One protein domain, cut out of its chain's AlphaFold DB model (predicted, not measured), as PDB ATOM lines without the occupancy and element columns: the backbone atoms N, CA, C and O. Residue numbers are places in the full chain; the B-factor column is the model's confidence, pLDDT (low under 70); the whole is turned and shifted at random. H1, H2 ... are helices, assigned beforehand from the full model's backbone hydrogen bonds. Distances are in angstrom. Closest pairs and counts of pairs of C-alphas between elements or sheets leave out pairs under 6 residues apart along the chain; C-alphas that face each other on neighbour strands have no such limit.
ATOM      1  N   SER A 184      30.126 119.829  34.851       43.44
ATOM      2  CA  SER A 184      29.994 118.776  35.870       43.44
ATOM      3  C   SER A 184      29.197 119.113  37.143       43.44
ATOM      4  O   SER A 184      29.026 118.221  37.969       43.44
ATOM      5  N   MET A 185      28.704 120.344  37.347       46.47
ATOM      6  CA  MET A 185      28.247 120.779  38.686       46.47
ATOM      7  C   MET A 185      26.814 121.312  38.825       46.47
ATOM      8  O   MET A 185      26.488 121.838  39.888       46.47
ATOM      9  N   THR A 186      25.924 121.217  37.831       56.38
ATOM     10  CA  THR A 186      24.492 121.441  38.131       56.38
ATOM     11  C   THR A 186      23.584 120.695  37.163       56.38
ATOM     12  O   THR A 186      23.272 121.179  36.077       56.38
ATOM     13  N   ALA A 187      23.125 119.510  37.566       75.19
ATOM     14  CA  ALA A 187      21.989 118.885  36.904       75.19
ATOM     15  C   ALA A 187      20.746 119.734  37.199       75.19
ATOM     16  O   ALA A 187      20.518 120.109  38.348       75.19
ATOM     17  N   TRP A 188      19.899 120.005  36.202       80.56
ATOM     18  CA  TRP A 188      18.599 120.669  36.400       80.56
ATOM     19  C   TRP A 188      17.769 120.059  37.541       80.56
ATOM     20  O   TRP A 188      16.979 120.747  38.184       80.56
ATOM     21  N   LYS A 189      18.015 118.779  37.835       84.62
ATOM     22  CA  LYS A 189      17.495 118.057  38.992       84.62
ATOM     23  C   LYS A 189      17.838 118.713  40.332       84.62
ATOM     24  O   LYS A 189      16.943 118.892  41.138       84.62
ATOM     25  N   GLU A 190      19.074 119.148  40.554       79.50
ATOM     26  CA  GLU A 190      19.461 119.816  41.806       79.50
ATOM     27  C   GLU A 190      18.742 121.157  41.978       79.50
ATOM     28  O   GLU A 190      18.298 121.492  43.075       79.50
ATOM     29  N   VAL A 191      18.580 121.914  40.886       78.50
ATOM     30  CA  VAL A 191      17.804 123.164  40.894       78.50
ATOM     31  C   VAL A 191      16.340 122.869  41.228       78.50
ATOM     32  O   VAL A 191      15.741 123.577  42.035       78.50
ATOM     33  N   SER A 192      15.785 121.812  40.634       86.38
ATOM     34  CA  SER A 192      14.421 121.335  40.867       86.38
ATOM     35  C   SER A 192      14.177 120.902  42.313       86.38
ATOM     36  O   SER A 192      13.221 121.359  42.942       86.38
ATOM     37  N   ASP A 193      15.072 120.078  42.852       84.31
ATOM     38  CA  ASP A 193      15.011 119.579  44.222       84.31
ATOM     39  C   ASP A 193      15.149 120.741  45.212       84.31
ATOM     40  O   ASP A 193      14.374 120.845  46.162       84.31
ATOM     41  N   HIS A 194      16.077 121.672  44.962       80.25
ATOM     42  CA  HIS A 194      16.270 122.842  45.818       80.25
ATOM     43  C   HIS A 194      15.070 123.788  45.790       80.25
ATOM     44  O   HIS A 194      14.647 124.244  46.851       80.25
ATOM     45  N   LEU A 195      14.483 124.057  44.617       81.12
ATOM     46  CA  LEU A 195      13.259 124.860  44.511       81.12
ATOM     47  C   LEU A 195      12.154 124.292  45.404       81.12
ATOM     48  O   LEU A 195      11.554 125.046  46.164       81.12
ATOM     49  N   HIS A 196      11.976 122.973  45.425       86.31
ATOM     50  CA  HIS A 196      10.969 122.325  46.264       86.31
ATOM     51  C   HIS A 196      11.195 122.460  47.780       86.31
ATOM     52  O   HIS A 196      10.288 122.209  48.573       86.31
ATOM     53  N   THR A 197      12.382 122.892  48.211       83.12
ATOM     54  CA  THR A 197      12.663 123.191  49.626       83.12
ATOM     55  C   THR A 197      12.330 124.627  50.024       83.12
ATOM     56  O   THR A 197      12.305 124.947  51.213       83.12
ATOM     57  N   ILE A 198      12.096 125.511  49.052       79.62
ATOM     58  CA  ILE A 198      11.847 126.925  49.310       79.62
ATOM     59  C   ILE A 198      10.360 127.118  49.593       79.62
ATOM     60  O   ILE A 198       9.518 126.782  48.764       79.62
ATOM     61  N   PHE A 199      10.048 127.715  50.742       83.62
ATOM     62  CA  PHE A 199       8.685 128.103  51.093       83.62
ATOM     63  C   PHE A 199       8.215 129.290  50.242       83.62
ATOM     64  O   PHE A 199       8.885 130.328  50.184       83.62
ATOM     65  N   ASP A 200       7.056 129.149  49.610       80.81
ATOM     66  CA  ASP A 200       6.392 130.190  48.844       80.81
ATOM     67  C   ASP A 200       5.330 130.906  49.701       80.81
ATOM     68  O   ASP A 200       4.260 130.361  49.987       80.81
ATOM     69  N   PRO A 201       5.568 132.172  50.090       76.06
ATOM     70  CA  PRO A 201       4.615 132.924  50.898       76.06
ATOM     71  C   PRO A 201       3.333 133.308  50.141       76.06
ATOM     72  O   PRO A 201       2.418 133.838  50.773       76.06
ATOM     73  N   ALA A 202       3.277 133.126  48.816       76.25
ATOM     74  CA  ALA A 202       2.080 133.391  48.023       76.25
ATOM     75  C   ALA A 202       1.035 132.278  48.169       76.25
ATOM     76  O   ALA A 202      -0.132 132.584  48.399       76.25
ATOM     77  N   THR A 203       1.450 131.011  48.075       82.00
ATOM     78  CA  THR A 203       0.555 129.847  48.207       82.00
ATOM     79  C   THR A 203       0.483 129.298  49.622       82.00
ATOM     80  O   THR A 203      -0.481 128.618  49.957       82.00
ATOM     81  N   GLY A 204       1.484 129.581  50.461       85.44
ATOM     82  CA  GLY A 204       1.634 128.920  51.756       85.44
ATOM     83  C   GLY A 204       2.165 127.485  51.648       85.44
ATOM     84  O   GLY A 204       2.141 126.757  52.637       85.44
ATOM     85  N   GLU A 205       2.653 127.089  50.473       90.44
ATOM     86  CA  GLU A 205       3.282 125.796  50.194       90.44
ATOM     87  C   GLU A 205       4.729 126.011  49.732       90.44
ATOM     88  O   GLU A 205       5.170 127.145  49.573       90.44
ATOM     89  N   ASN A 206       5.503 124.950  49.508       88.06
ATOM     90  CA  ASN A 206       6.811 125.105  48.865       88.06
ATOM     91  C   ASN A 206       6.667 125.311  47.349       88.06
ATOM     92  O   ASN A 206       5.657 124.928  46.754       88.06
ATOM     93  N   TYR A 207       7.693 125.871  46.701       82.19
ATOM     94  CA  TYR A 207       7.714 125.959  45.240       82.19
ATOM     95  C   TYR A 207       7.602 124.568  44.601       82.19
ATOM     96  O   TYR A 207       8.071 123.553  45.125       82.19
ATOM     97  N   LYS A 208       6.973 124.516  43.427       88.31
ATOM     98  CA  LYS A 208       6.917 123.290  42.631       88.31
ATOM     99  C   LYS A 208       8.302 122.992  42.054       88.31
ATOM    100  O   LYS A 208       9.029 123.902  41.652       88.31
ATOM    101  N   SER A 209       8.643 121.709  42.015       89.44
ATOM    102  CA  SER A 209       9.808 121.210  41.288       89.44
ATOM    103  C   SER A 209       9.742 121.606  39.812       89.44
ATOM    104  O   SER A 209       8.659 121.775  39.247       89.44
ATOM    105  N   LEU A 210      10.909 121.726  39.180       88.50
ATOM    106  CA  LEU A 210      10.993 121.925  37.742       88.50
ATOM    107  C   LEU A 210      10.425 120.722  36.992       88.50
ATOM    108  O   LEU A 210      10.648 119.570  37.381       88.50
ATOM    109  N   ILE A 211       9.754 120.989  35.874       91.75
ATOM    110  CA  ILE A 211       9.291 119.938  34.970       91.75
ATOM    111  C   ILE A 211      10.474 119.482  34.117       91.75
ATOM    112  O   ILE A 211      10.856 120.137  33.150       91.75
ATOM    113  N   LEU A 212      11.079 118.361  34.507       92.25
ATOM    114  CA  LEU A 212      12.230 117.769  33.814       92.25
ATOM    115  C   LEU A 212      11.859 116.533  32.987       92.25
ATOM    116  O   LEU A 212      12.734 115.906  32.398       92.25
ATOM    117  N   ASP A 213      10.578 116.166  32.976       93.94
ATOM    118  CA  ASP A 213      10.083 115.007  32.247       93.94
ATOM    119  C   ASP A 213      10.036 115.290  30.743       93.94
ATOM    120  O   ASP A 213       9.316 116.172  30.276       93.94
ATOM    121  N   GLU A 214      10.818 114.531  29.982       95.06
ATOM    122  CA  GLU A 214      10.930 114.685  28.533       95.06
ATOM    123  C   GLU A 214       9.585 114.480  27.823       95.06
ATOM    124  O   GLU A 214       9.246 115.235  26.909       95.06
ATOM    125  N   GLN A 215       8.795 113.493  28.257       95.69
ATOM    126  CA  GLN A 215       7.511 113.190  27.625       95.69
ATOM    127  C   GLN A 215       6.535 114.353  27.783       95.69
ATOM    128  O   GLN A 215       5.907 114.743  26.803       95.69
ATOM    129  N   TRP A 216       6.478 114.967  28.963       94.75
ATOM    130  CA  TRP A 216       5.656 116.140  29.239       94.75
ATOM    131  C   TRP A 216       5.958 117.304  28.288       94.75
ATOM    132  O   TRP A 216       5.033 117.921  27.756       94.75
ATOM    133  N   TRP A 217       7.236 117.590  28.013       93.69
ATOM    134  CA  TRP A 217       7.609 118.651  27.068       93.69
ATOM    135  C   TRP A 217       7.147 118.336  25.638       93.69
ATOM    136  O   TRP A 217       6.721 119.228  24.904       93.69
ATOM    137  N   PHE A 218       7.165 117.071  25.222       94.19
ATOM    138  CA  PHE A 218       6.684 116.706  23.889       94.19
ATOM    139  C   PHE A 218       5.161 116.610  23.777       94.19
ATOM    140  O   PHE A 218       4.629 116.860  22.691       94.19
ATOM    141  N   THR A 219       4.456 116.276  24.858       93.31
ATOM    142  CA  THR A 219       3.002 116.097  24.858       93.31
ATOM    143  C   THR A 219       2.272 117.366  25.288       93.31
ATOM    144  O   THR A 219       1.587 117.982  24.473       93.31
ATOM    145  N   GLU A 220       2.433 117.778  26.541       90.38
ATOM    146  CA  GLU A 220       1.666 118.847  27.180       90.38
ATOM    147  C   GLU A 220       2.111 120.233  26.703       90.38
ATOM    148  O   GLU A 220       1.281 121.055  26.305       90.38
ATOM    149  N   TYR A 221       3.421 120.494  26.668       89.31
ATOM    150  CA  TYR A 221       3.938 121.801  26.250       89.31
ATOM    151  C   TYR A 221       3.620 122.103  24.776       89.31
ATOM    152  O   TYR A 221       3.114 123.178  24.461       89.31
ATOM    153  N   ASN A 222       3.781 121.131  23.872       85.94
ATOM    154  CA  ASN A 222       3.403 121.300  22.461       85.94
ATOM    155  C   ASN A 222       1.890 121.481  22.246       85.94
ATOM    156  O   ASN A 222       1.477 122.142  21.289       85.94
ATOM    157  N   GLN A 223       1.040 120.888  23.093       84.69
ATOM    158  CA  GLN A 223      -0.407 121.122  23.035       84.69
ATOM    159  C   GLN A 223      -0.754 122.550  23.465       84.69
ATOM    160  O   GLN A 223      -1.582 123.195  22.819       84.69
ATOM    161  N   LYS A 224      -0.087 123.064  24.504       78.19
ATOM    162  CA  LYS A 224      -0.237 124.446  24.976       78.19
ATOM    163  C   LYS A 224       0.285 125.475  23.974       78.19
ATOM    164  O   LYS A 224      -0.386 126.486  23.772       78.19
ATOM    165  N   ASP A 225       1.418 125.218  23.318       66.75
ATOM    166  CA  ASP A 225       2.051 126.160  22.376       66.75
ATOM    167  C   ASP A 225       1.146 126.478  21.169       66.75
ATOM    168  O   ASP A 225       1.138 127.591  20.642       66.75
ATOM    169  N   LYS A 226       0.272 125.534  20.783       68.75
ATOM    170  CA  LYS A 226      -0.746 125.761  19.739       68.75
ATOM    171  C   LYS A 226      -1.737 126.874  20.093       68.75
ATOM    172  O   LYS A 226      -2.224 127.547  19.188       68.75
ATOM    173  N   ASN A 227      -2.023 127.065  21.380       65.31
ATOM    174  CA  ASN A 227      -3.013 128.031  21.868       65.31
ATOM    175  C   ASN A 227      -2.367 129.277  22.493       65.31
ATOM    176  O   ASN A 227      -2.941 130.363  22.471       65.31
ATOM    177  N   THR A 228      -1.160 129.128  23.023       65.25
ATOM    178  CA  THR A 228      -0.427 130.135  23.787       65.25
ATOM    179  C   THR A 228       1.018 130.041  23.349       65.25
ATOM    180  O   THR A 228       1.733 129.164  23.815       65.25
ATOM    181  N   ARG A 229       1.433 130.913  22.422       65.38
ATOM    182  CA  ARG A 229       2.817 130.941  21.936       65.38
ATOM    183  C   ARG A 229       3.778 130.967  23.124       65.38
ATOM    184  O   ARG A 229       3.646 131.842  23.983       65.38
ATOM    185  N   SER A 230       4.740 130.051  23.135       76.94
ATOM    186  CA  SER A 230       5.832 130.017  24.103       76.94
ATOM    187  C   SER A 230       6.471 131.392  24.232       76.94
ATOM    188  O   SER A 230       6.728 132.096  23.244       76.94
ATOM    189  N   LYS A 231       6.708 131.812  25.475       77.75
ATOM    190  CA  LYS A 231       7.093 133.200  25.749       77.75
ATOM    191  C   LYS A 231       8.468 133.518  25.173       77.75
ATOM    192  O   LYS A 231       8.695 134.648  24.738       77.75
ATOM    193  N   PHE A 232       9.370 132.537  25.161       79.25
ATOM    194  CA  PHE A 232      10.718 132.696  24.624       79.25
ATOM    195  C   PHE A 232      10.924 131.996  23.278       79.25
ATOM    196  O   PHE A 232      12.041 132.019  22.764       79.25
ATOM    197  N   SER A 233       9.866 131.443  22.667       87.12
ATOM    198  CA  SER A 233       9.947 130.740  21.377       87.12
ATOM    199  C   SER A 233      10.878 129.516  21.399       87.12
ATOM    200  O   SER A 233      11.469 129.172  20.375       87.12
ATOM    201  N   ALA A 234      11.047 128.873  22.561       89.69
ATOM    202  CA  ALA A 234      11.806 127.630  22.689       89.69
ATOM    203  C   ALA A 234      10.946 126.443  22.237       89.69
ATOM    204  O   ALA A 234       9.817 126.284  22.701       89.69
ATOM    205  N   SER A 235      11.472 125.579  21.364       92.31
ATOM    206  CA  SER A 235      10.786 124.320  21.058       92.31
ATOM    207  C   SER A 235      10.938 123.328  22.216       92.31
ATOM    208  O   SER A 235      11.932 123.372  22.944       92.31
ATOM    209  N   ALA A 236      10.003 122.380  22.348       93.81
ATOM    210  CA  ALA A 236      10.124 121.271  23.300       93.81
ATOM    211  C   ALA A 236      11.479 120.554  23.179       93.81
ATOM    212  O   ALA A 236      12.141 120.281  24.175       93.81
ATOM    213  N   GLN A 237      11.938 120.328  21.943       95.00
ATOM    214  CA  GLN A 237      13.224 119.690  21.681       95.00
ATOM    215  C   GLN A 237      14.407 120.523  22.189       95.00
ATOM    216  O   GLN A 237      15.370 119.963  22.710       95.00
ATOM    217  N   ASP A 238      14.366 121.850  22.040       93.00
ATOM    218  CA  ASP A 238      15.424 122.723  22.555       93.00
ATOM    219  C   ASP A 238      15.512 122.660  24.079       93.00
ATOM    220  O   ASP A 238      16.619 122.657  24.618       93.00
ATOM    221  N   VAL A 239      14.360 122.585  24.749       92.56
ATOM    222  CA  VAL A 239      14.256 122.452  26.205       92.56
ATOM    223  C   VAL A 239      14.763 121.095  26.678       92.56
ATOM    224  O   VAL A 239      15.613 121.045  27.560       92.56
ATOM    225  N   VAL A 240      14.334 119.998  26.057       93.62
ATOM    226  CA  VAL A 240      14.799 118.644  26.406       93.62
ATOM    227  C   VAL A 240      16.311 118.514  26.209       93.62
ATOM    228  O   VAL A 240      17.016 118.027  27.090       93.62
ATOM    229  N   ASN A 241      16.841 119.024  25.094       92.56
ATOM    230  CA  ASN A 241      18.285 119.053  24.856       92.56
ATOM    231  C   ASN A 241      19.020 119.885  25.915       92.56
ATOM    232  O   ASN A 241      20.131 119.553  26.312       92.56
ATOM    233  N   GLU A 242      18.421 120.992  26.354       89.62
ATOM    234  CA  GLU A 242      18.968 121.831  27.414       89.62
ATOM    235  C   GLU A 242      18.961 121.125  28.777       89.62
ATOM    236  O   GLU A 242      19.926 121.255  29.528       89.62
ATOM    237  N   ILE A 243      17.917 120.350  29.078       89.88
ATOM    238  CA  ILE A 243      17.809 119.557  30.306       89.88
ATOM    239  C   ILE A 243      18.868 118.449  30.332       89.88
ATOM    240  O   ILE A 243      19.572 118.302  31.331       89.88
ATOM    241  N   ASN A 244      19.006 117.715  29.225       89.31
ATOM    242  CA  ASN A 244      19.884 116.550  29.123       89.31
ATOM    243  C   ASN A 244      21.367 116.927  29.014       89.31
ATOM    244  O   ASN A 244      22.211 116.299  29.648       89.31
ATOM    245  N   ASP A 245      21.688 117.965  28.237       84.62
ATOM    246  CA  ASP A 245      23.078 118.350  27.972       84.62
ATOM    247  C   ASP A 245      23.579 119.501  28.864       84.62
ATOM    248  O   ASP A 245      24.746 119.881  28.751       84.62
ATOM    249  N   ALA A 246      22.707 120.106  29.685       75.00
ATOM    250  CA  ALA A 246      22.996 121.263  30.546       75.00
ATOM    251  C   ALA A 246      23.824 122.357  29.837       75.00
ATOM    252  O   ALA A 246      24.804 122.887  30.366       75.00
ATOM    253  N   LYS A 247      23.448 122.688  28.593       72.12
ATOM    254  CA  LYS A 247      24.186 123.646  27.746       72.12
ATOM    255  C   LYS A 247      24.047 125.098  28.217       72.12
ATOM    256  O   LYS A 247      24.765 125.964  27.711       72.12
ATOM    257  N   LEU A 248      23.140 125.355  29.152       70.62
ATOM    258  CA  LEU A 248      22.743 126.643  29.706       70.62
ATOM    259  C   LEU A 248      22.473 127.662  28.599       70.62
ATOM    260  O   LEU A 248      23.025 128.765  28.573       70.62
ATOM    261  N   LYS A 249      21.643 127.282  27.622       79.44
ATOM    262  CA  LYS A 249      21.136 128.189  26.590       79.44
ATOM    263  C   LYS A 249      20.024 129.056  27.168       79.44
ATOM    264  O   LYS A 249      19.043 128.551  27.691       79.44
ATOM    265  N   PHE A 250      20.122 130.371  26.968       77.81
ATOM    266  CA  PHE A 250      19.238 131.326  27.646       77.81
ATOM    267  C   PHE A 250      17.757 131.052  27.397       77.81
ATOM    268  O   PHE A 250      17.002 130.905  28.346       77.81
ATOM    269  N   VAL A 251      17.357 130.947  26.129       84.62
ATOM    270  CA  VAL A 251      15.950 130.766  25.751       84.62
ATOM    271  C   VAL A 251      15.361 129.469  26.339       84.62
ATOM    272  O   VAL A 251      14.409 129.574  27.109       84.62
ATOM    273  N   PRO A 252      15.940 128.275  26.100       88.00
ATOM    274  CA  PRO A 252      15.410 127.038  26.674       88.00
ATOM    275  C   PRO A 252      15.456 126.995  28.207       88.00
ATOM    276  O   PRO A 252      14.488 126.579  28.831       88.00
ATOM    277  N   SER A 253      16.530 127.484  28.838       84.44
ATOM    278  CA  SER A 253      16.620 127.522  30.302       84.44
ATOM    279  C   SER A 253      15.580 128.455  30.926       84.44
ATOM    280  O   SER A 253      15.029 128.146  31.980       84.44
ATOM    281  N   MET A 254      15.298 129.596  30.289       81.25
ATOM    282  CA  MET A 254      14.247 130.499  30.748       81.25
ATOM    283  C   MET A 254      12.870 129.857  30.619       81.25
ATOM    284  O   MET A 254      12.060 130.054  31.516       81.25
ATOM    285  N   GLU A 255      12.622 129.072  29.570       88.00
ATOM    286  CA  GLU A 255      11.366 128.334  29.407       88.00
ATOM    287  C   GLU A 255      11.184 127.270  30.506       88.00
ATOM    288  O   GLU A 255      10.125 127.216  31.126       88.00
ATOM    289  N   VAL A 256      12.238 126.511  30.853       88.25
ATOM    290  CA  VAL A 256      12.215 125.556  31.987       88.25
ATOM    291  C   VAL A 256      11.811 126.251  33.289       88.25
ATOM    292  O   VAL A 256      10.947 125.773  34.030       88.25
ATOM    293  N   LEU A 257      12.423 127.403  33.575       83.19
ATOM    294  CA  LEU A 257      12.111 128.194  34.767       83.19
ATOM    295  C   LEU A 257      10.697 128.792  34.703       83.19
ATOM    296  O   LEU A 257      10.034 128.913  35.735       83.19
ATOM    297  N   LEU A 258      10.234 129.166  33.509       82.69
ATOM    298  CA  LEU A 258       8.932 129.785  33.286       82.69
ATOM    299  C   LEU A 258       7.789 128.825  33.610       82.69
ATOM    300  O   LEU A 258       6.920 129.160  34.416       82.69
ATOM    301  N   GLU A 259       7.826 127.634  33.013       85.12
ATOM    302  CA  GLU A 259       6.794 126.607  33.193       85.12
ATOM    303  C   GLU A 259       6.688 126.166  34.656       85.12
ATOM    304  O   GLU A 259       5.608 125.832  35.138       85.12
ATOM    305  N   SER A 260       7.798 126.236  35.390       72.19
ATOM    306  CA  SER A 260       7.881 125.710  36.751       72.19
ATOM    307  C   SER A 260       7.566 126.743  37.835       72.19
ATOM    308  O   SER A 260       6.942 126.417  38.842       72.19
ATOM    309  N   ILE A 261       7.996 127.998  37.655       68.38
ATOM    310  CA  ILE A 261       7.915 129.029  38.705       68.38
ATOM    311  C   ILE A 261       6.855 130.093  38.379       68.38
ATOM    312  O   ILE A 261       6.260 130.694  39.278       68.38
ATOM    313  N   LEU A 262       6.613 130.363  37.095       61.22
ATOM    314  CA  LEU A 262       5.986 131.608  36.650       61.22
ATOM    315  C   LEU A 262       4.583 131.450  36.052       61.22
ATOM    316  O   LEU A 262       3.987 132.476  35.716       61.22
ATOM    317  N   TYR A 263       4.013 130.242  35.990       56.50
ATOM    318  CA  TYR A 263       2.664 130.040  35.434       56.50
ATOM    319  C   TYR A 263       1.555 130.837  36.151       56.50
ATOM    320  O   TYR A 263       0.502 131.070  35.572       56.50
ATOM    321  N   GLU A 264       1.807 131.345  37.362       50.25
ATOM    322  CA  GLU A 264       0.872 132.216  38.098       50.25
ATOM    323  C   GLU A 264       1.307 133.698  38.159       50.25
ATOM    324  O   GLU A 264       0.593 134.534  38.702       50.25
ATOM    325  N   CYS A 265       2.482 134.075  37.636       42.41
ATOM    326  CA  CYS A 265       3.090 135.395  37.905       42.41
ATOM    327  C   CYS A 265       3.191 136.343  36.699       42.41
ATOM    328  O   CYS A 265       3.494 137.525  36.872       42.41
ATOM    329  N   ILE A 266       2.975 135.864  35.471       42.75
ATOM    330  CA  ILE A 266       3.374 136.598  34.254       42.75
ATOM    331  C   ILE A 266       2.392 137.681  33.808       42.75
ATOM    332  O   ILE A 266       2.734 138.436  32.905       42.75
ATOM    333  N   GLU A 267       1.232 137.872  34.427       40.72
ATOM    334  CA  GLU A 267       0.306 138.863  33.865       40.72
ATOM    335  C   GLU A 267       0.785 140.326  33.931       40.72
ATOM    336  O   GLU A 267       0.188 141.147  33.250       40.72
ATOM    337  N   ASN A 268       1.834 140.714  34.685       39.62
ATOM    338  CA  ASN A 268       2.121 142.155  34.859       39.62
ATOM    339  C   ASN A 268       3.592 142.630  34.952       39.62
ATOM    340  O   ASN A 268       3.811 143.831  35.072       39.62
ATOM    341  N   CYS A 269       4.620 141.777  34.872       35.31
ATOM    342  CA  CYS A 269       6.011 142.230  35.121       35.31
ATOM    343  C   CYS A 269       6.801 142.742  33.894       35.31
ATOM    344  O   CYS A 269       7.971 143.083  34.041       35.31
ATOM    345  N   CYS A 270       6.203 142.820  32.697       32.59
ATOM    346  CA  CYS A 270       6.887 143.319  31.487       32.59
ATOM    347  C   CYS A 270       6.232 144.559  30.846       32.59
ATOM    348  O   CYS A 270       6.600 144.912  29.729       32.59
ATOM    349  N   LEU A 271       5.274 145.213  31.508       28.64
ATOM    350  CA  LEU A 271       4.566 146.374  30.959       28.64
ATOM    351  C   LEU A 271       4.422 147.483  32.007       28.64
ATOM    352  O   LEU A 271       3.326 147.675  32.519       28.64
ATOM    353  N   GLN A 272       5.515 148.193  32.304       30.59
ATOM    354  CA  GLN A 272       5.537 149.637  32.596       30.59
ATOM    355  C   GLN A 272       6.890 150.208  32.172       30.59
ATOM    356  O   GLN A 272       7.919 149.585  32.520       30.59
TER     357      GLN A 272
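AT A GLANCE: This is residues 184 to 272 of the 272 residues of an uncharacterized protein of Reticulomyxa filosa (UniProt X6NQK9). Two helices side by side, H2 and H3, form a helical hairpin across one end of the model; H4 packs on H3 with its early residues and runs away from it, and H1 stands near H4 on the same side of the hairpin. Between H1 and H2 the chain swings far out to a small turn near residues 199 to 206, then comes back past H1 and H4, while residues 267 to 272 stick out as a free tail. The printed part has 89 residues with four named helices, in the order H1, H2, H3, H4, and no named strand. The class is all helix, though under half of the residues, 43 of 89, are in named elements. The whole is compact, with a radius of gyration of the C-alphas of 13.4 A and spans of 35 by 33 by 25 A.

HOW THE PARTS SIT: H4, residues 250 to 262, is the longest helix. It touches H3, residues 236 to 245, with residues 252 to 256 alone; the closest C-alphas are those of Val 239 and Pro 252, 4.8 A apart, and the lines are about perpendicular at 79 degrees. H3 also touches H2, residues 214 to 225, at a shallow tilt of 31 degrees, opposite ways. Their closest C-alphas, of Trp 217 and Ala 236, are 5.2 A apart, and the two form a helical hairpin. H2 and H4 are apart. H1, residues 188 to 195, is close to H3 but not clearly touching: the closest C-alphas, of Trp 188 and Ile 243, are 6.2 A apart, and the lines are about perpendicular at 88 degrees. H1 and H4 are near each other, and H1 and H2 are apart. Every O i to N i+4 pair is within hydrogen-bond range in H1, H3 and H4; in H2 it is 6 of 8.

IN THESE COORDINATES: H4 measures 16.0 A from first to last C-alpha, from Phe 250 at (19.238, 131.326, 27.646) to Leu 262 at (5.986, 131.608, 36.650). H2 measures 15.8 A and H3 14.1 A. H1 measures 10.6 A and begins with C-alpha 188 at (18.599, 120.669, 36.400). Residues 199 to 200 pair with residues 205 to 206, antiparallel.

THE WHOLE: The C-alphas of Ser 184 and Gln 272, the two farthest apart, are 39.5 A apart. Gln 272 is the chain's last residue, and residues 267 to 272 stand free. The printed part has no cut. The link from H1 to H2 is long, with 18 residues; H2 to H3 is short and H3 to H4 tight. The mean pLDDT of the printed part is 77.5, and it is under 70 in residues 184 to 186, 225 to 229 and 261 to 272.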